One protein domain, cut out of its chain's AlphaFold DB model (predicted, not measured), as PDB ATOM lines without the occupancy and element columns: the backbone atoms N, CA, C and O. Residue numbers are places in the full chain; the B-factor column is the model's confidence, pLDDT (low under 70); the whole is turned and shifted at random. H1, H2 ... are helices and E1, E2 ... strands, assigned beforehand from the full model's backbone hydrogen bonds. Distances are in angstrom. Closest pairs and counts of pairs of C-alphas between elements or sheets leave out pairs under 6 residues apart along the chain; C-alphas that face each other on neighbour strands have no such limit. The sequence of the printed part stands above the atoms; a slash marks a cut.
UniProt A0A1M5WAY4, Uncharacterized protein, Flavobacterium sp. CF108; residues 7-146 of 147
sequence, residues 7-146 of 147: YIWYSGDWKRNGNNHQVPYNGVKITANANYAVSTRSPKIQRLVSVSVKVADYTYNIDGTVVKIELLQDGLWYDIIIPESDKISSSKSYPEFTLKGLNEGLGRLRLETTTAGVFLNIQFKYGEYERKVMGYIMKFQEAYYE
ATOM      1  N   TYR A   7     -44.054  -4.881  27.026       82.12
ATOM      2  CA  TYR A   7     -43.800  -4.240  25.741       82.12
ATOM      3  C   TYR A   7     -42.732  -5.026  24.991       82.12
ATOM      4  O   TYR A   7     -41.744  -5.440  25.595       82.12
ATOM      5  N   ILE A   8     -42.905  -5.210  23.678       86.06
ATOM      6  CA  ILE A   8     -41.973  -5.985  22.851       86.06
ATOM      7  C   ILE A   8     -41.570  -5.191  21.612       86.06
ATOM      8  O   ILE A   8     -42.412  -4.612  20.926       86.06
ATOM      9  N   TRP A   9     -40.275  -5.192  21.313       85.38
ATOM     10  CA  TRP A   9     -39.711  -4.609  20.106       85.38
ATOM     11  C   TRP A   9     -38.704  -5.564  19.464       85.38
ATOM     12  O   TRP A   9     -37.963  -6.263  20.157       85.38
ATOM     13  N   TYR A  10     -38.668  -5.568  18.132       84.06
ATOM     14  CA  TYR A  10     -37.822  -6.448  17.329       84.06
ATOM     15  C   TYR A  10     -36.943  -5.649  16.359       84.06
ATOM     16  O   TYR A  10     -37.338  -4.589  15.863       84.06
ATOM     17  N   SER A  11     -35.771  -6.194  16.031       79.56
ATOM     18  CA  SER A  11     -34.814  -5.637  15.063       79.56
ATOM     19  C   SER A  11     -34.256  -6.689  14.108       79.56
ATOM     20  O   SER A  11     -34.562  -7.867  14.240       79.56
ATOM     21  N   GLY A  12     -33.425  -6.265  13.153       74.81
ATOM     22  CA  GLY A  12     -32.751  -7.176  12.230       74.81
ATOM     23  C   GLY A  12     -33.720  -7.877  11.277       74.81
ATOM     24  O   GLY A  12     -34.680  -7.268  10.787       74.81
ATOM     25  N   ASP A  13     -33.476  -9.167  11.064       69.50
ATOM     26  CA  ASP A  13     -34.203 -10.027  10.126       69.50
ATOM     27  C   ASP A  13     -35.707 -10.119  10.441       69.50
ATOM     28  O   ASP A  13     -36.524 -10.318   9.538       69.50
ATOM     29  N   TRP A  14     -36.108  -9.882  11.699       71.75
ATOM     30  CA  TRP A  14     -37.521  -9.815  12.094       71.75
ATOM     31  C   TRP A  14     -38.312  -8.775  11.294       71.75
ATOM     32  O   TRP A  14     -39.463  -9.017  10.932       71.75
ATOM     33  N   LYS A  15     -37.709  -7.612  11.001       64.75
ATOM     34  CA  LYS A  15     -38.389  -6.539  10.257       64.75
ATOM     35  C   LYS A  15     -38.504  -6.849   8.767       64.75
ATOM     36  O   LYS A  15     -39.453  -6.396   8.135       64.75
ATOM     37  N   ARG A  16     -37.557  -7.612   8.209       62.19
ATOM     38  CA  ARG A  16     -37.539  -7.978   6.784       62.19
ATOM     39  C   ARG A  16     -38.596  -9.031   6.453       62.19
ATOM     40  O   ARG A  16     -39.204  -8.963   5.393       62.19
ATOM     41  N   ASN A  17     -38.854  -9.947   7.385       59.62
ATOM     42  CA  ASN A  17     -39.784 -11.061   7.190       59.62
ATOM     43  C   ASN A  17     -41.230 -10.759   7.637       59.62
ATOM     44  O   ASN A  17     -42.014 -11.687   7.814       59.62
ATOM     45  N   GLY A  18     -41.596  -9.484   7.827       54.38
ATOM     46  CA  GLY A  18     -42.996  -9.052   7.939       54.38
ATOM     47  C   GLY A  18     -43.786  -9.618   9.126       54.38
ATOM     48  O   GLY A  18     -44.912 -10.058   8.933       54.38
ATOM     49  N   ASN A  19     -43.235  -9.574  10.347       49.50
ATOM     50  CA  ASN A  19     -43.843 -10.133  11.574       49.50
ATOM     51  C   ASN A  19     -43.912 -11.670  11.614       49.50
ATOM     52  O   ASN A  19     -44.876 -12.246  12.121       49.50
ATOM     53  N   ASN A  20     -42.879 -12.360  11.132       53.22
ATOM     54  CA  ASN A  20     -42.734 -13.774  11.454       53.22
ATOM     55  C   ASN A  20     -42.382 -13.924  12.951       53.22
ATOM     56  O   ASN A  20     -41.391 -13.363  13.418       53.22
ATOM     57  N   HIS A  21     -43.206 -14.652  13.713       56.97
ATOM     58  CA  HIS A  21     -42.977 -14.925  15.142       56.97
ATOM     59  C   HIS A  21     -41.830 -15.915  15.387       56.97
ATOM     60  O   HIS A  21     -41.411 -16.110  16.528       56.97
ATOM     61  N   GLN A  22     -41.330 -16.549  14.329       64.69
ATOM     62  CA  GLN A  22     -40.163 -17.410  14.400       64.69
ATOM     63  C   GLN A  22     -38.912 -16.564  14.651       64.69
ATOM     64  O   GLN A  22     -38.696 -15.547  13.992       64.69
ATOM     65  N   VAL A  23     -38.098 -16.984  15.618       62.94
ATOM     66  CA  VAL A  23     -36.803 -16.364  15.914       62.94
ATOM     67  C   VAL A  23     -35.919 -16.460  14.658       62.94
ATOM     68  O   VAL A  23     -35.610 -17.575  14.234       62.94
ATOM     69  N   PRO A  24     -35.543 -15.344  14.009       64.38
ATOM     70  CA  PRO A  24     -34.578 -15.330  12.943       64.38
ATOM     71  C   PRO A  24     -33.167 -15.439  13.510       64.38
ATOM     72  O   PRO A  24     -32.907 -15.215  14.691       64.38
ATOM     73  N   TYR A  25     -32.245 -15.744  12.608       61.84
ATOM     74  CA  TYR A  25     -30.844 -15.924  12.943       61.84
ATOM     75  C   TYR A  25     -30.119 -14.604  13.265       61.84
ATOM     76  O   TYR A  25     -29.178 -14.635  14.040       61.84
ATOM     77  N   ASN A  26     -30.539 -13.435  12.748       72.19
ATOM     78  CA  ASN A  26     -29.938 -12.152  13.148       72.19
ATOM     79  C   ASN A  26     -30.966 -11.147  13.662       72.19
ATOM     80  O   ASN A  26     -31.909 -10.756  12.968       72.19
ATOM     81  N   GLY A  27     -30.725 -10.652  14.872       77.12
ATOM     82  CA  GLY A  27     -31.474  -9.546  15.440       77.12
ATOM     83  C   GLY A  27     -31.571  -9.604  16.955       77.12
ATOM     84  O   GLY A  27     -31.157 -10.559  17.609       77.12
ATOM     85  N   VAL A  28     -32.175  -8.551  17.491       83.00
ATOM     86  CA  VAL A  28     -32.456  -8.381  18.917       83.00
ATOM     87  C   VAL A  28     -33.955  -8.356  19.142       83.00
ATOM     88  O   VAL A  28     -34.673  -7.617  18.454       83.00
ATOM     89  N   LYS A  29     -34.395  -9.080  20.168       88.06
ATOM     90  CA  LYS A  29     -35.695  -8.897  20.814       88.06
ATOM     91  C   LYS A  29     -35.496  -8.144  22.126       88.06
ATOM     92  O   LYS A  29     -34.726  -8.577  22.978       88.06
ATOM     93  N   ILE A  30     -36.219  -7.045  22.300       89.94
ATOM     94  CA  ILE A  30     -36.250  -6.278  23.549       89.94
ATOM     95  C   ILE A  30     -37.633  -6.442  24.158       89.94
ATOM     96  O   ILE A  30     -38.628  -6.148  23.494       89.94
ATOM     97  N   THR A  31     -37.699  -6.904  25.404       92.69
ATOM     98  CA  THR A  31     -38.924  -6.861  26.207       92.69
ATOM     99  C   THR A  31     -38.740  -5.953  27.411       92.69
ATOM    100  O   THR A  31     -37.640  -5.855  27.948       92.69
ATOM    101  N   ALA A  32     -39.798  -5.262  27.819       93.25
ATOM    102  CA  ALA A  32     -39.745  -4.319  28.926       93.25
ATOM    103  C   ALA A  32     -40.983  -4.432  29.816       93.25
ATOM    104  O   ALA A  32     -42.099  -4.552  29.309       93.25
ATOM    105  N   ASN A  33     -40.763  -4.342  31.127       92.38
ATOM    106  CA  ASN A  33     -41.796  -4.309  32.155       92.38
ATOM    107  C   ASN A  33     -41.641  -3.037  32.987       92.38
ATOM    108  O   ASN A  33     -40.570  -2.773  33.526       92.38
ATOM    109  N   ALA A  34     -42.706  -2.246  33.066       90.69
ATOM    110  CA  ALA A  34     -42.739  -1.027  33.861       90.69
ATOM    111  C   ALA A  34     -43.058  -1.341  35.328       90.69
ATOM    112  O   ALA A  34     -44.047  -2.015  35.609       90.69
ATOM    113  N   ASN A  35     -42.248  -0.808  36.241       89.25
ATOM    114  CA  ASN A  35     -42.387  -0.991  37.681       89.25
ATOM    115  C   ASN A  35     -42.884   0.316  38.311       89.25
ATOM    116  O   ASN A  35     -42.225   1.354  38.203       89.25
ATOM    117  N   TYR A  36     -44.045   0.274  38.968       87.62
ATOM    118  CA  TYR A  36     -44.673   1.446  39.579       87.62
ATOM    119  C   TYR A  36     -44.616   1.373  41.107       87.62
ATOM    120  O   TYR A  36     -44.820   0.318  41.705       87.62
ATOM    121  N   ALA A  37     -44.368   2.510  41.752       85.62
ATOM    122  CA  ALA A  37     -44.446   2.631  43.199       85.62
ATOM    123  C   ALA A  37     -45.903   2.514  43.649       85.62
ATOM    124  O   ALA A  37     -46.760   3.295  43.224       85.62
ATOM    125  N   VAL A  38     -46.162   1.585  44.568       81.56
ATOM    126  CA  VAL A  38     -47.471   1.436  45.207       81.56
ATOM    127  C   VAL A  38     -47.824   2.723  45.955       81.56
ATOM    128  O   VAL A  38     -47.061   3.194  46.798       81.56
ATOM    129  N   SER A  39     -49.006   3.277  45.677       76.94
ATOM    130  CA  SER A  39     -49.556   4.386  46.458       76.94
ATOM    131  C   SER A  39     -50.493   3.866  47.538       76.94
ATOM    132  O   SER A  39     -51.424   3.110  47.267       76.94
ATOM    133  N   THR A  40     -50.271   4.316  48.770       71.75
ATOM    134  CA  THR A  40     -51.126   4.024  49.929       71.75
ATOM    135  C   THR A  40     -52.124   5.144  50.232       71.75
ATOM    136  O   THR A  40     -52.891   5.040  51.186       71.75
ATOM    137  N   ARG A  41     -52.124   6.228  49.444       68.75
ATOM    138  CA  ARG A  41     -52.974   7.410  49.655       68.75
ATOM    139  C   ARG A  41     -53.994   7.542  48.529       68.75
ATOM    140  O   ARG A  41     -53.663   7.256  47.385       68.75
ATOM    141  N   SER A  42     -55.203   8.001  48.856       74.56
ATOM    142  CA  SER A  42     -56.240   8.309  47.863       74.56
ATOM    143  C   SER A  42     -56.041   9.710  47.262       74.56
ATOM    144  O   SER A  42     -55.836  10.655  48.028       74.56
ATOM    145  N   PRO A  43     -56.146   9.873  45.929       70.62
ATOM    146  CA  PRO A  43     -56.339   8.818  44.928       70.62
ATOM    147  C   PRO A  43     -55.087   7.941  44.769       70.62
ATOM    148  O   PRO A  43     -53.962   8.444  44.824       70.62
ATOM    149  N   LYS A  44     -55.285   6.632  44.552       77.81
ATOM    150  CA  LYS A  44     -54.204   5.652  44.376       77.81
ATOM    151  C   LYS A  44     -53.501   5.837  43.026       77.81
ATOM    152  O   LYS A  44     -53.734   5.105  42.070       77.81
ATOM    153  N   ILE A  45     -52.638   6.845  42.953       80.75
ATOM    154  CA  ILE A  45     -51.810   7.125  41.779       80.75
ATOM    155  C   ILE A  45     -50.458   6.447  41.969       80.75
ATOM    156  O   ILE A  45     -49.647   6.903  42.776       80.75
ATOM    157  N   GLN A  46     -50.208   5.377  41.223       83.44
ATOM    158  CA  GLN A  46     -48.909   4.710  41.203       83.44
ATOM    159  C   GLN A  46     -48.008   5.396  40.177       83.44
ATOM    160  O   GLN A  46     -48.435   5.639  39.051       83.44
ATOM    161  N   ARG A  47     -46.773   5.738  40.554       85.69
ATOM    162  CA  ARG A  47     -45.818   6.437  39.672       85.69
ATOM    163  C   ARG A  47     -44.754   5.485  39.168       85.69
ATOM    164  O   ARG A  47     -44.298   4.647  39.940       85.69
ATOM    165  N   LEU A  48     -44.355   5.629  37.908       87.50
ATOM    166  CA  LEU A  48     -43.258   4.847  37.344       87.50
ATOM    167  C   LEU A  48     -41.977   5.097  38.155       87.50
ATOM    168  O   LEU A  48     -41.646   6.240  38.456       87.50
ATOM    169  N   VAL A  49     -41.281   4.023  38.519       87.50
ATOM    170  CA  VAL A  49     -40.007   4.071  39.255       87.50
ATOM    171  C   VAL A  49     -38.871   3.625  38.351       87.50
ATOM    172  O   VAL A  49     -37.825   4.269  38.280       87.50
ATOM    173  N   SER A  50     -39.087   2.516  37.653       90.56
ATOM    174  CA  SER A  50     -38.076   1.890  36.818       90.56
ATOM    175  C   SER A  50     -38.716   1.033  35.733       90.56
ATOM    176  O   SER A  50     -39.928   0.791  35.723       90.56
ATOM    177  N   VAL A  51     -37.891   0.584  34.794       92.69
ATOM    178  CA  VAL A  51     -38.287  -0.383  33.775       92.69
ATOM    179  C   VAL A  51     -37.262  -1.505  33.736       92.69
ATOM    180  O   VAL A  51     -36.092  -1.278  33.423       92.69
ATOM    181  N   SER A  52     -37.725  -2.727  33.983       94.31
ATOM    182  CA  SER A  52     -36.935  -3.938  33.787       94.31
ATOM    183  C   SER A  52     -36.931  -4.305  32.312       94.31
ATOM    184  O   SER A  52     -37.968  -4.662  31.748       94.31
ATOM    185  N   VAL A  53     -35.766  -4.239  31.678       93.94
ATOM    186  CA  VAL A  53     -35.571  -4.556  30.265       93.94
ATOM    187  C   VAL A  53     -34.831  -5.877  30.115       93.94
ATOM    188  O   VAL A  53     -33.825  -6.134  30.771       93.94
ATOM    189  N   LYS A  54     -35.313  -6.723  29.210       93.06
ATOM    190  CA  LYS A  54     -34.647  -7.942  28.767       93.06
ATOM    191  C   LYS A  54     -34.257  -7.779  27.306       93.06
ATOM    192  O   LYS A  54     -35.111  -7.540  26.454       93.06
ATOM    193  N   VAL A  55     -32.977  -7.948  27.017       89.94
ATOM    194  CA  VAL A  55     -32.426  -7.924  25.664       89.94
ATOM    195  C   VAL A  55     -32.004  -9.341  25.313       89.94
ATOM    196  O   VAL A  55     -31.184  -9.924  26.013       89.94
ATOM    197  N   ALA A  56     -32.590  -9.911  24.268       88.19
ATOM    198  CA  ALA A  56     -32.207 -11.207  23.727       88.19
ATOM    199  C   ALA A  56     -31.567 -11.001  22.351       88.19
ATOM    200  O   ALA A  56     -32.237 -10.521  21.435       88.19
ATOM    201  N   ASP A  57     -30.283 -11.329  22.231       83.38
ATOM    202  CA  ASP A  57     -29.526 -11.289  20.982       83.38
ATOM    203  C   ASP A  57     -29.432 -12.681  20.368       83.38
ATOM    204  O   ASP A  57     -29.040 -13.634  21.035       83.38
ATOM    205  N   TYR A  58     -29.777 -12.782  19.092       80.94
ATOM    206  CA  TYR A  58     -29.804 -14.041  18.357       80.94
ATOM    207  C   TYR A  58     -28.720 -14.135  17.286       80.94
ATOM    208  O   TYR A  58     -28.569 -15.192  16.687       80.94
ATOM    209  N   THR A  59     -27.925 -13.073  17.102       73.75
ATOM    210  CA  THR A  59     -26.967 -12.891  15.996       73.75
ATOM    211  C   THR A  59     -26.029 -14.079  15.759       73.75
ATOM    212  O   THR A  59     -25.659 -14.351  14.620       73.75
ATOM    213  N   TYR A  60     -25.645 -14.797  16.818       70.62
ATOM    214  CA  TYR A  60     -24.749 -15.959  16.728       70.62
ATOM    215  C   TYR A  60     -25.290 -17.222  17.410       70.62
ATOM    216  O   TYR A  60     -24.649 -18.274  17.367       70.62
ATOM    217  N   ASN A  61     -26.475 -17.145  18.019       73.75
ATOM    218  CA  ASN A  61     -27.067 -18.224  18.800       73.75
ATOM    219  C   ASN A  61     -28.587 -18.251  18.594       73.75
ATOM    220  O   ASN A  61     -29.291 -17.323  18.986       73.75
ATOM    221  N   ILE A  62     -29.101 -19.347  18.028       73.62
ATOM    222  CA  ILE A  62     -30.537 -19.513  17.756       73.62
ATOM    223  C   ILE A  62     -31.384 -19.576  19.033       73.62
ATOM    224  O   ILE A  62     -32.544 -19.169  19.022       73.62
ATOM    225  N   ASP A  63     -30.795 -20.024  20.144       77.44
ATOM    226  CA  ASP A  63     -31.462 -20.039  21.448       77.44
ATOM    227  C   ASP A  63     -31.522 -18.631  22.069       77.44
ATOM    228  O   ASP A  63     -32.322 -18.368  22.969       77.44
ATOM    229  N   GLY A  64     -30.711 -17.707  21.546       77.88
ATOM    230  CA  GLY A  64     -30.568 -16.340  22.014       77.88
ATOM    231  C   GLY A  64     -29.727 -16.224  23.282       77.88
ATOM    232  O   GLY A  64     -29.831 -17.020  24.216       77.88
ATOM    233  N   THR A  65     -28.920 -15.173  23.352       82.12
ATOM    234  CA  THR A  65     -28.218 -14.770  24.569       82.12
ATOM    235  C   THR A  65     -28.983 -13.632  25.225       82.12
ATOM    236  O   THR A  65     -29.268 -12.608  24.605       82.12
ATOM    237  N   VAL A  66     -29.351 -13.820  26.491       86.75
ATOM    238  CA  VAL A  66     -30.240 -12.913  27.218       86.75
ATOM    239  C   VAL A  66     -29.477 -12.109  28.256       86.75
ATOM    240  O   VAL A  66     -28.783 -12.672  29.096       86.75
ATOM    241  N   VAL A  67     -29.739 -10.805  28.283       88.31
ATOM    242  CA  VAL A  67     -29.273  -9.878  29.316       88.31
ATOM    243  C   VAL A  67     -30.466  -9.153  29.922       88.31
ATOM    244  O   VAL A  67     -31.457  -8.880  29.242       88.31
ATOM    245  N   LYS A  68     -30.383  -8.867  31.222       92.06
ATOM    246  CA  LYS A  68     -31.384  -8.099  31.965       92.06
ATOM    247  C   LYS A  68     -30.758  -6.799  32.445       92.06
ATOM    248  O   LYS A  68     -29.651  -6.818  32.971       92.06
ATOM    249  N   ILE A  69     -31.471  -5.698  32.257       91.69
ATOM    250  CA  ILE A  69     -31.029  -4.349  32.597       91.69
ATOM    251  C   ILE A  69     -32.182  -3.669  33.318       91.69
ATOM    252  O   ILE A  69     -33.298  -3.639  32.806       91.69
ATOM    253  N   GLU A  70     -31.910  -3.122  34.494       93.31
ATOM    254  CA  GLU A  70     -32.863  -2.269  35.193       93.31
ATOM    255  C   GLU A  70     -32.560  -0.816  34.839       93.31
ATOM    256  O   GLU A  70     -31.459  -0.333  35.100       93.31
ATOM    257  N   LEU A  71     -33.522  -0.132  34.223       91.94
ATOM    258  CA  LEU A  71     -33.381   1.272  33.859       91.94
ATOM    259  C   LEU A  71     -34.124   2.139  34.868       91.94
ATOM    260  O   LEU A  71     -35.332   1.985  35.062       91.94
ATOM    261  N   LEU A  72     -33.405   3.077  35.472       87.69
ATOM    262  CA  LEU A  72     -33.986   4.113  36.316       87.69
ATOM    263  C   LEU A  72     -34.392   5.320  35.461       87.69
ATOM    264  O   LEU A  72     -33.899   5.520  34.352       87.69
ATOM    265  N   GLN A  73     -35.319   6.136  35.964       76.75
ATOM    266  CA  GLN A  73     -35.830   7.308  35.236       76.75
ATOM    267  C   GLN A  73     -34.832   8.489  35.178       76.75
ATOM    268  O   GLN A  73     -35.157   9.556  34.662       76.75
ATOM    269  N   ASP A  74     -33.613   8.326  35.691       75.94
ATOM    270  CA  ASP A  74     -32.594   9.380  35.795       75.94
ATOM    271  C   ASP A  74     -31.970   9.805  34.450       75.94
ATOM    272  O   ASP A  74     -31.216  10.776  34.396       75.94
ATOM    273  N   GLY A  75     -32.315   9.128  33.350       78.81
ATOM    274  CA  GLY A  75     -31.837   9.466  32.009       78.81
ATOM    275  C   GLY A  75     -30.462   8.894  31.667       78.81
ATOM    276  O   GLY A  75     -29.920   9.227  30.607       78.81
ATOM    277  N   LEU A  76     -29.894   8.046  32.532       89.31
ATOM    278  CA  LEU A  76     -28.591   7.434  32.302       89.31
ATOM    279  C   LEU A  76     -28.635   6.415  31.160       89.31
ATOM    280  O   LEU A  76     -29.610   5.688  30.962       89.31
ATOM    281  N   TRP A  77     -27.540   6.366  30.401       90.31
ATOM    282  CA  TRP A  77     -27.309   5.320  29.413       90.31
ATOM    283  C   TRP A  77     -26.702   4.091  30.082       90.31
ATOM    284  O   TRP A  77     -25.694   4.196  30.775       90.31
ATOM    285  N   TYR A  78     -27.281   2.932  29.794       90.31
ATOM    286  CA  TYR A  78     -26.812   1.626  30.231       90.31
ATOM    287  C   TYR A  78     -26.303   0.850  29.021       90.31
ATOM    288  O   TYR A  78     -27.031   0.695  28.035       90.31
ATOM    289  N   ASP A  79     -25.063   0.371  29.090       88.19
ATOM    290  CA  ASP A  79     -24.497  -0.501  28.066       88.19
ATOM    291  C   ASP A  79     -25.162  -1.887  28.112       88.19
ATOM    292  O   ASP A  79     -25.405  -2.465  29.173       88.19
ATOM    293  N   ILE A  80     -25.458  -2.437  26.938       85.88
ATOM    294  CA  ILE A  80     -25.934  -3.809  26.779       85.88
ATOM    295  C   ILE A  80     -24.708  -4.706  26.638       85.88
ATOM    296  O   ILE A  80     -24.185  -4.890  25.539       85.88
ATOM    297  N   ILE A  81     -24.252  -5.271  27.750       81.75
ATOM    298  CA  ILE A  81     -23.108  -6.188  27.774       81.75
ATOM    299  C   ILE A  81     -23.627  -7.601  27.549       81.75
ATOM    300  O   ILE A  81     -24.262  -8.168  28.437       81.75
ATOM    301  N   ILE A  82     -23.386  -8.159  26.365       71.00
ATOM    302  CA  ILE A  82     -23.852  -9.506  26.027       71.00
ATOM    303  C   ILE A  82     -22.694 -10.474  26.198       71.00
ATOM    304  O   ILE A  82     -21.647 -10.255  25.592       71.00
ATOM    305  N   PRO A  83     -22.853 -11.498  27.054       66.75
ATOM    306  CA  PRO A  83     -21.779 -12.434  27.311       66.75
ATOM    307  C   PRO A  83     -21.415 -13.169  26.025       66.75
ATOM    308  O   PRO A  83     -22.291 -13.514  25.223       66.75
ATOM    309  N   GLU A  84     -20.118 -13.409  25.850       62.72
ATOM    310  CA  GLU A  84     -19.628 -14.272  24.785       62.72
ATOM    311  C   GLU A  84     -20.335 -15.627  24.887       62.72
ATOM    312  O   GLU A  84     -20.488 -16.197  25.970       62.72
ATOM    313  N   SER A  85     -20.852 -16.104  23.757       60.88
ATOM    314  CA  SER A  85     -21.502 -17.404  23.701       60.88
ATOM    315  C   SER A  85     -20.530 -18.419  23.133       60.88
ATOM    316  O   SER A  85     -20.107 -18.298  21.986       60.88
ATOM    317  N   ASP A  86     -20.262 -19.479  23.893       55.28
ATOM    318  CA  ASP A  86     -19.475 -20.627  23.424       55.28
ATOM    319  C   ASP A  86     -20.217 -21.450  22.352       55.28
ATOM    320  O   ASP A  86     -19.663 -22.364  21.740       55.28
ATOM    321  N   LYS A  87     -21.502 -21.149  22.124       58.09
ATOM    322  CA  LYS A  87     -22.378 -21.844  21.179       58.09
ATOM    323  C   LYS A  87     -22.583 -21.000  19.928       58.09
ATOM    324  O   LYS A  87     -23.632 -20.391  19.737       58.09
ATOM    325  N   ILE A  88     -21.583 -21.001  19.052       58.38
ATOM    326  CA  ILE A  88     -21.725 -20.434  17.709       58.38
ATOM    327  C   ILE A  88     -22.557 -21.413  16.873       58.38
ATOM    328  O   ILE A  88     -22.104 -22.508  16.535       58.38
ATOM    329  N   SER A  89     -23.791 -21.035  16.543       55.97
ATOM    330  CA  SER A  89     -24.617 -21.802  15.606       55.97
ATOM    331  C   SER A  89     -24.086 -21.608  14.183       55.97
ATOM    332  O   SER A  89     -23.933 -20.480  13.724       55.97
ATOM    333  N   SER A  90     -23.811 -22.700  13.467       52.16
ATOM    334  CA  SER A  90     -23.099 -22.741  12.176       52.16
ATOM    335  C   SER A  90     -23.887 -22.234  10.955       52.16
ATOM    336  O   SER A  90     -23.523 -22.534   9.816       52.16
ATOM    337  N   SER A  91     -24.980 -21.495  11.145       55.69
ATOM    338  CA  SER A  91     -25.848 -21.092  10.034       55.69
ATOM    339  C   SER A  91     -25.498 -19.712   9.458       55.69
ATOM    340  O   SER A  91     -24.795 -18.922  10.074       55.69
ATOM    341  N   LYS A  92     -25.929 -19.457   8.216       54.72
ATOM    342  CA  LYS A  92     -25.593 -18.267   7.416       54.72
ATOM    343  C   LYS A  92     -25.858 -16.965   8.187       54.72
ATOM    344  O   LYS A  92     -26.998 -16.518   8.282       54.72
ATOM    345  N   SER A  93     -24.791 -16.330   8.668       56.75
ATOM    346  CA  SER A  93     -24.829 -14.933   9.100       56.75
ATOM    347  C   SER A  93     -25.275 -14.057   7.929       56.75
ATOM    348  O   SER A  93     -24.801 -14.246   6.808       56.75
ATOM    349  N   TYR A  94     -26.208 -13.135   8.180       63.28
ATOM    350  CA  TYR A  94     -26.552 -12.057   7.255       63.28
ATOM    351  C   TYR A  94     -25.782 -10.827   7.741       63.28
ATOM    352  O   TYR A  94     -26.254 -10.154   8.663       63.28
ATOM    353  N   PRO A  95     -24.600 -10.525   7.163       64.88
ATOM    354  CA  PRO A  95     -23.665  -9.557   7.736       64.88
ATOM    355  C   PRO A  95     -24.276  -8.170   7.911       64.88
ATOM    356  O   PRO A  95     -23.884  -7.440   8.810       64.88
ATOM    357  N   GLU A  96     -25.262  -7.825   7.078       63.62
ATOM    358  CA  GLU A  96     -26.029  -6.577   7.080       63.62
ATOM    359  C   GLU A  96     -26.922  -6.375   8.324       63.62
ATOM    360  O   GLU A  96     -27.219  -5.234   8.684       63.62
ATOM    361  N   PHE A  97     -27.304  -7.458   9.009       61.25
ATOM    362  CA  PHE A  97     -28.139  -7.451  10.219       61.25
ATOM    363  C   PHE A  97     -27.403  -7.946  11.467       61.25
ATOM    364  O   PHE A  97     -27.988  -8.000  12.549       61.25
ATOM    365  N   THR A  98     -26.119  -8.268  11.337       69.94
ATOM    366  CA  THR A  98     -25.239  -8.590  12.457       69.94
ATOM    367  C   THR A  98     -25.018  -7.353  13.319       69.94
ATOM    368  O   THR A  98     -24.602  -6.309  12.811       69.94
ATOM    369  N   LEU A  99     -25.275  -7.456  14.622       71.56
ATOM    370  CA  LEU A  99     -24.926  -6.396  15.564       71.56
ATOM    371  C   LEU A  99     -23.411  -6.223  15.614       71.56
ATOM    372  O   LEU A  99     -22.662  -7.170  15.843       71.56
ATOM    373  N   LYS A 100     -22.961  -4.989  15.425       69.56
ATOM    374  CA  LYS A 100     -21.583  -4.584  15.676       69.56
ATOM    375  C   LYS A 100     -21.654  -3.723  16.922       69.56
ATOM    376  O   LYS A 100     -22.304  -2.685  16.888       69.56
ATOM    377  N   GLY A 101     -21.094  -4.186  18.032       64.12
ATOM    378  CA  GLY A 101     -21.205  -3.478  19.303       64.12
ATOM    379  C   GLY A 101     -20.815  -1.994  19.239       64.12
ATOM    380  O   GLY A 101     -20.099  -1.538  18.344       64.12
ATOM    381  N   LEU A 102     -21.298  -1.221  20.209       65.38
ATOM    382  CA  LEU A 102     -20.771   0.095  20.541       65.38
ATOM    383  C   LEU A 102     -19.667  -0.095  21.591       65.38
ATOM    384  O   LEU A 102     -19.964  -0.278  22.767       65.38
ATOM    385  N   ASN A 103     -18.400  -0.020  21.178       66.81
ATOM    386  CA  ASN A 103     -17.245  -0.239  22.058       66.81
ATOM    387  C   ASN A 103     -17.311  -1.616  22.764       66.81
ATOM    388  O   ASN A 103     -17.197  -2.630  22.085       66.81
ATOM    389  N   GLU A 104     -17.500  -1.655  24.091       63.62
ATOM    390  CA  GLU A 104     -17.482  -2.868  24.933       63.62
ATOM    391  C   GLU A 104     -18.827  -3.631  25.000       63.62
ATOM    392  O   GLU A 104     -18.880  -4.726  25.552       63.62
ATOM    393  N   GLY A 105     -19.924  -3.091  24.450       70.12
ATOM    394  CA  GLY A 105     -21.260  -3.712  24.501       70.12
ATOM    395  C   GLY A 105     -21.983  -3.716  23.152       70.12
ATOM    396  O   GLY A 105     -21.557  -3.056  22.212       70.12
ATOM    397  N   LEU A 106     -23.113  -4.422  23.021       77.38
ATOM    398  CA  LEU A 106     -23.905  -4.468  21.776       77.38
ATOM    399  C   LEU A 106     -24.537  -3.120  21.407       77.38
ATOM    400  O   LEU A 106     -24.807  -2.841  20.239       77.38
ATOM    401  N   GLY A 107     -24.808  -2.292  22.407       86.62
ATOM    402  CA  GLY A 107     -25.535  -1.044  22.262       86.62
ATOM    403  C   GLY A 107     -25.823  -0.417  23.615       86.62
ATOM    404  O   GLY A 107     -25.292  -0.858  24.630       86.62
ATOM    405  N   ARG A 108     -26.682   0.601  23.628       91.44
ATOM    406  CA  ARG A 108     -27.075   1.324  24.840       91.44
ATOM    407  C   ARG A 108     -28.577   1.511  24.927       91.44
ATOM    408  O   ARG A 108     -29.248   1.668  23.906       91.44
ATOM    409  N   LEU A 109     -29.082   1.542  26.153       93.31
ATOM    410  CA  LEU A 109     -30.476   1.830  26.478       93.31
ATOM    411  C   LEU A 109     -30.558   2.957  27.497       93.31
ATOM    412  O   LEU A 109     -29.706   3.053  28.375       93.31
ATOM    413  N   ARG A 110     -31.606   3.770  27.417       93.94
ATOM    414  CA  ARG A 110     -31.988   4.678  28.501       93.94
ATOM    415  C   ARG A 110     -33.496   4.828  28.574       93.94
ATOM    416  O   ARG A 110     -34.177   4.747  27.548       93.94
ATOM    417  N   LEU A 111     -34.000   5.115  29.767       93.75
ATOM    418  CA  LEU A 111     -35.307   5.744  29.892       93.75
ATOM    419  C   LEU A 111     -35.146   7.243  29.721       93.75
ATOM    420  O   LEU A 111     -34.256   7.854  30.299       93.75
ATOM    421  N   GLU A 112     -36.010   7.835  28.918       92.19
ATOM    422  CA  GLU A 112     -35.975   9.259  28.641       92.19
ATOM    423  C   GLU A 112     -37.349   9.862  28.873       92.19
ATOM    424  O   GLU A 112     -38.341   9.430  28.285       92.19
ATOM    425  N   THR A 113     -37.398  10.866  29.746       89.38
ATOM    426  CA  THR A 113     -38.617  11.623  30.027       89.38
ATOM    427  C   THR A 113     -38.641  12.851  29.128       89.38
ATOM    428  O   THR A 113     -37.704  13.645  29.116       89.38
ATOM    429  N   THR A 114     -39.719  13.004  28.371       88.25
ATOM    430  CA  THR A 114     -39.968  14.139  27.476       88.25
ATOM    431  C   THR A 114     -41.322  14.758  27.813       88.25
ATOM    432  O   THR A 114     -42.100  14.184  28.572       88.25
ATOM    433  N   THR A 115     -41.673  15.883  27.187       87.19
ATOM    434  CA  THR A 115     -43.025  16.462  27.315       87.19
ATOM    435  C   THR A 115     -44.131  15.541  26.791       87.19
ATOM    436  O   THR A 115     -45.294  15.718  27.142       87.19
ATOM    437  N   ALA A 116     -43.789  14.559  25.953       86.06
ATOM    438  CA  ALA A 116     -44.730  13.609  25.376       86.06
ATOM    439  C   ALA A 116     -44.858  12.303  26.180       86.06
ATOM    440  O   ALA A 116     -45.663  11.447  25.794       86.06
ATOM    441  N   GLY A 117     -44.070  12.110  27.241       88.88
ATOM    442  CA  GLY A 117     -44.064  10.888  28.045       88.88
ATOM    443  C   GLY A 117     -42.670  10.355  28.376       88.88
ATOM    444  O   GLY A 117     -41.651  10.941  27.997       88.88
ATOM    445  N   VAL A 118     -42.648   9.177  29.009       91.31
ATOM    446  CA  VAL A 118     -41.436   8.390  29.279       91.31
ATOM    447  C   VAL A 118     -41.253   7.326  28.204       91.31
ATOM    448  O   VAL A 118     -42.159   6.530  27.940       91.31
ATOM    449  N   PHE A 119     -40.072   7.291  27.592       92.69
ATOM    450  CA  PHE A 119     -39.761   6.412  26.471       92.69
ATOM    451  C   PHE A 119     -38.511   5.575  26.723       92.69
ATOM    452  O   PHE A 119     -37.542   6.052  27.309       92.69
ATOM    453  N   LEU A 120     -38.502   4.346  26.203       93.81
ATOM    454  CA  LEU A 120     -37.270   3.578  26.028       93.81
ATOM    455  C   LEU A 120     -36.564   4.072  24.766       93.81
ATOM    456  O   LEU A 120     -37.102   3.921  23.664       93.81
ATOM    457  N   ASN A 121     -35.375   4.642  24.926       93.38
ATOM    458  CA  ASN A 121     -34.510   5.054  23.829       93.38
ATOM    459  C   ASN A 121     -33.362   4.052  23.669       93.38
ATOM    460  O   ASN A 121     -32.819   3.554  24.659       93.38
ATOM    461  N   ILE A 122     -33.007   3.756  22.422       91.50
ATOM    462  CA  ILE A 122     -31.967   2.784  22.079       91.50
ATOM    463  C   ILE A 122     -30.867   3.411  21.243       91.50
ATOM    464  O   ILE A 122     -31.096   4.361  20.491       91.50
ATOM    465  N   GLN A 123     -29.694   2.795  21.308       90.50
ATOM    466  CA  GLN A 123     -28.597   3.040  20.393       90.50
ATOM    467  C   GLN A 123     -27.914   1.713  20.040       90.50
ATOM    468  O   GLN A 123     -27.346   1.059  20.909       90.50
ATOM    469  N   PHE A 124     -27.939   1.333  18.764       84.94
ATOM    470  CA  PHE A 124     -27.273   0.140  18.229       84.94
ATOM    471  C   PHE A 124     -26.501   0.463  16.952       84.94
ATOM    472  O   PHE A 124     -26.775   1.463  16.281       84.94
ATOM    473  N   LYS A 125     -25.594  -0.434  16.573       81.50
ATOM    474  CA  LYS A 125     -25.003  -0.504  15.236       81.50
ATOM    475  C   LYS A 125     -25.229  -1.901  14.655       81.50
ATOM    476  O   LYS A 125     -25.042  -2.904  15.337       81.50
ATOM    477  N   TYR A 126     -25.617  -1.951  13.387       75.31
ATOM    478  CA  TYR A 126     -25.744  -3.183  12.611       75.31
ATOM    479  C   TYR A 126     -24.870  -3.110  11.369       75.31
ATOM    480  O   TYR A 126     -24.635  -2.022  10.838       75.31
ATOM    481  N   GLY A 127     -24.503  -4.263  10.831       67.25
ATOM    482  CA  GLY A 127     -23.982  -4.332   9.479       67.25
ATOM    483  C   GLY A 127     -22.485  -4.083   9.375       67.25
ATOM    484  O   GLY A 127     -21.896  -3.351  10.168       67.25
ATOM    485  N   GLU A 128     -21.879  -4.611   8.314       65.81
ATOM    486  CA  GLU A 128     -20.534  -4.201   7.876       65.81
ATOM    487  C   GLU A 128     -20.461  -2.706   7.521       65.81
ATOM    488  O   GLU A 128     -19.409  -2.091   7.646       65.81
ATOM    489  N   TYR A 129     -21.597  -2.098   7.161       64.19
ATOM    490  CA  TYR A 129     -21.727  -0.671   6.844       64.19
ATOM    491  C   TYR A 129     -22.053   0.217   8.060       64.19
ATOM    492  O   TYR A 129     -22.424   1.377   7.890       64.19
ATOM    493  N   GLU A 130     -21.968  -0.321   9.282       67.38
ATOM    494  CA  GLU A 130     -22.205   0.393  10.546       67.38
ATOM    495  C   GLU A 130     -23.510   1.211  10.608       67.38
ATOM    496  O   GLU A 130     -23.550   2.348  11.096       67.38
ATOM    497  N   ARG A 131     -24.623   0.643  10.141       70.44
ATOM    498  CA  ARG A 131     -25.923   1.305  10.225       70.44
ATOM    499  C   ARG A 131     -26.293   1.535  11.689       70.44
ATOM    500  O   ARG A 131     -26.635   0.602  12.415       70.44
ATOM    501  N   LYS A 132     -26.281   2.801  12.106       75.69
ATOM    502  CA  LYS A 132     -26.728   3.218  13.437       75.69
ATOM    503  C   LYS A 132     -28.251   3.182  13.512       75.69
ATOM    504  O   LYS A 132     -28.934   3.777  12.678       75.69
ATOM    505  N   VAL A 133     -28.777   2.512  14.527       77.50
ATOM    506  CA  VAL A 133     -30.190   2.583  14.905       77.50
ATOM    507  C   VAL A 133     -30.269   3.370  16.198       77.50
ATOM    508  O   VAL A 133     -29.661   2.985  17.193       77.50
ATOM    509  N   MET A 134     -31.000   4.480  16.167       83.50
ATOM    510  CA  MET A 134     -31.234   5.329  17.327       83.50
ATOM    511  C   MET A 134     -32.688   5.780  17.340       83.50
ATOM    512  O   MET A 134     -33.236   6.100  16.282       83.50
ATOM    513  N   GLY A 135     -33.303   5.815  18.519       89.00
ATOM    514  CA  GLY A 135     -34.631   6.392  18.686       89.00
ATOM    515  C   GLY A 135     -35.490   5.703  19.736       89.00
ATOM    516  O   GLY A 135     -35.118   4.697  20.339       89.00
ATOM    517  N   TYR A 136     -36.679   6.265  19.927       90.25
ATOM    518  CA  TYR A 136     -37.665   5.770  20.876       90.25
ATOM    519  C   TYR A 136     -38.380   4.534  20.330       90.25
ATOM    520  O   TYR A 136     -38.934   4.566  19.231       90.25
ATOM    521  N   ILE A 137     -38.384   3.450  21.106       89.94
ATOM    522  CA  ILE A 137     -38.989   2.175  20.692       89.94
ATOM    523  C   ILE A 137     -40.226   1.785  21.490       89.94
ATOM    524  O   ILE A 137     -41.028   0.987  21.010       89.94
ATOM    525  N   MET A 138     -40.387   2.325  22.697       92.31
ATOM    526  CA  MET A 138     -41.507   2.022  23.588       92.31
ATOM    527  C   MET A 138     -41.875   3.265  24.390       92.31
ATOM    528  O   MET A 138     -40.992   4.041  24.749       92.31
ATOM    529  N   LYS A 139     -43.168   3.430  24.686       91.88
ATOM    530  CA  LYS A 139     -43.702   4.479  25.561       91.88
ATOM    531  C   LYS A 139     -44.349   3.842  26.786       91.88
ATOM    532  O   LYS A 139     -45.209   2.967  26.642       91.88
ATOM    533  N   PHE A 140     -43.991   4.328  27.965       90.31
ATOM    534  CA  PHE A 140     -44.556   3.901  29.242       90.31
ATOM    535  C   PHE A 140     -45.530   4.948  29.775       90.31
ATOM    536  O   PHE A 140     -45.460   6.128  29.420       90.31
ATOM    537  N   GLN A 141     -46.473   4.506  30.603       88.75
ATOM    538  CA  GLN A 141     -47.313   5.431  31.353       88.75
ATOM    539  C   GLN A 141     -46.491   5.992  32.515       88.75
ATOM    540  O   GLN A 141     -45.753   5.267  33.169       88.75
ATOM    541  N   GLU A 142     -46.604   7.293  32.764       84.06
ATOM    542  CA  GLU A 142     -45.948   7.933  33.913       84.06
ATOM    543  C   GLU A 142     -46.661   7.618  35.224       84.06
ATOM    544  O   GLU A 142     -46.039   7.488  36.281       84.06
ATOM    545  N   ALA A 143     -47.982   7.494  35.133       82.19
ATOM    546  CA  ALA A 143     -48.854   7.221  36.247       82.19
ATOM    547  C   ALA A 143     -49.904   6.188  35.850       82.19
ATOM    548  O   ALA A 143     -50.481   6.257  34.763       82.19
ATOM    549  N   TYR A 144     -50.153   5.260  36.766       73.06
ATOM    550  CA  TYR A 144     -51.227   4.287  36.689       73.06
ATOM    551  C   TYR A 144     -52.253   4.589  37.785       73.06
ATOM    552  O   TYR A 144     -51.889   4.787  38.949       73.06
ATOM    553  N   TYR A 145     -53.528   4.646  37.403       72.12
ATOM    554  CA  TYR A 145     -54.647   4.798  38.328       72.12
ATOM    555  C   TYR A 145     -55.186   3.405  38.636       72.12
ATOM    556  O   TYR A 145     -55.656   2.714  37.736       72.12
ATOM    557  N   GLU A 146     -55.078   2.981  39.893       63.38
ATOM    558  CA  GLU A 146     -55.799   1.794  40.349       63.38
ATOM    559  C   GLU A 146     -57.250   2.231  40.609       63.38
ATOM    560  O   GLU A 146     -57.470   3.078  41.481       63.38
TER     561      GLU A 146
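This is residues 7 to 146 of the 147 residues of an uncharacterized protein of Flavobacterium sp. CF108 (UniProt A0A1M5WAY4). Two strongly twisted sheets lie face to face as a sandwich, a larger one of E1, E2, E3, E4 and E8 and a smaller one of E5, E6 and E7. The short link between E2 and E3, with Ser 42, makes one end of the long axis, and the long link between E4 and E5, with Ser 90, makes the other. The printed part has 140 residues, mostly strand by class, with elements in the order E1 H1 E2 E3 E4 E5 E6 E7 E8; the larger sheet is branched at E3, the smaller runs E5 E6 E7, and neighbours in both are antiparallel. The whole is compact, with a radius of gyration of the C-alphas of 16.7 A, and only just elongated, spanning 58 by 29 by 27 A.

E3, residues 45 to 57, has E2, residues 28 to 37, on one side, with N 31 and O 54 2.9 A apart. On the other side lie E4, residues 65 to 72, with N 53 and O 69 at 2.8 A, and E8, residues 143 to 145, with N 46 and O 144 at 2.9 A. E1, residues 7 to 10, is beside E2, with N 9 and O 30 at 2.9 A. E2, E3 and E4 form a meander, each strand the antiparallel neighbour of the one before, and so do E5, residues 107 to 114, E6, residues 117 to 126, and E7, residues 131 to 140. N 110 and O 121 are 3.0 A apart, and N 124 and O 133 2.9 A. The facing parts of the sandwich are 10.0 A centre to centre, their strands at 19 degrees. The closest C-alphas of E4 and E5, those of Leu 71 and Leu 111, are 6.3 A apart. E7 runs on into E8 across 2 residues, at 31 degrees. H1, residues 13 to 16, is not on either sheet; it is too short for an O i to N i+4 pair, and its one O i to N i+3 pair is within range.

E1 begins at C-alpha 7, (-43.800, -4.240, 25.741). E3 is 35.6 A long, E2 29.2 A, E6 27.8 A, E7 26.8 A, E4 23.0 A and E5 21.6 A. E8 ends at C-alpha 145, (-54.647, 4.798, 38.328).

The C-alphas of Ser 42 and Ser 90, the two farthest apart, are 57.8 A apart. The printed part has no cut. The links H1 to E2 and E4 to E5 are long; in the second, residues 78 to 79 pair with 108 to 109 of E5. Mean pLDDT of the printed part is 78.2; 39 residues are under 70, among them 15 to 25 and 83 to 98.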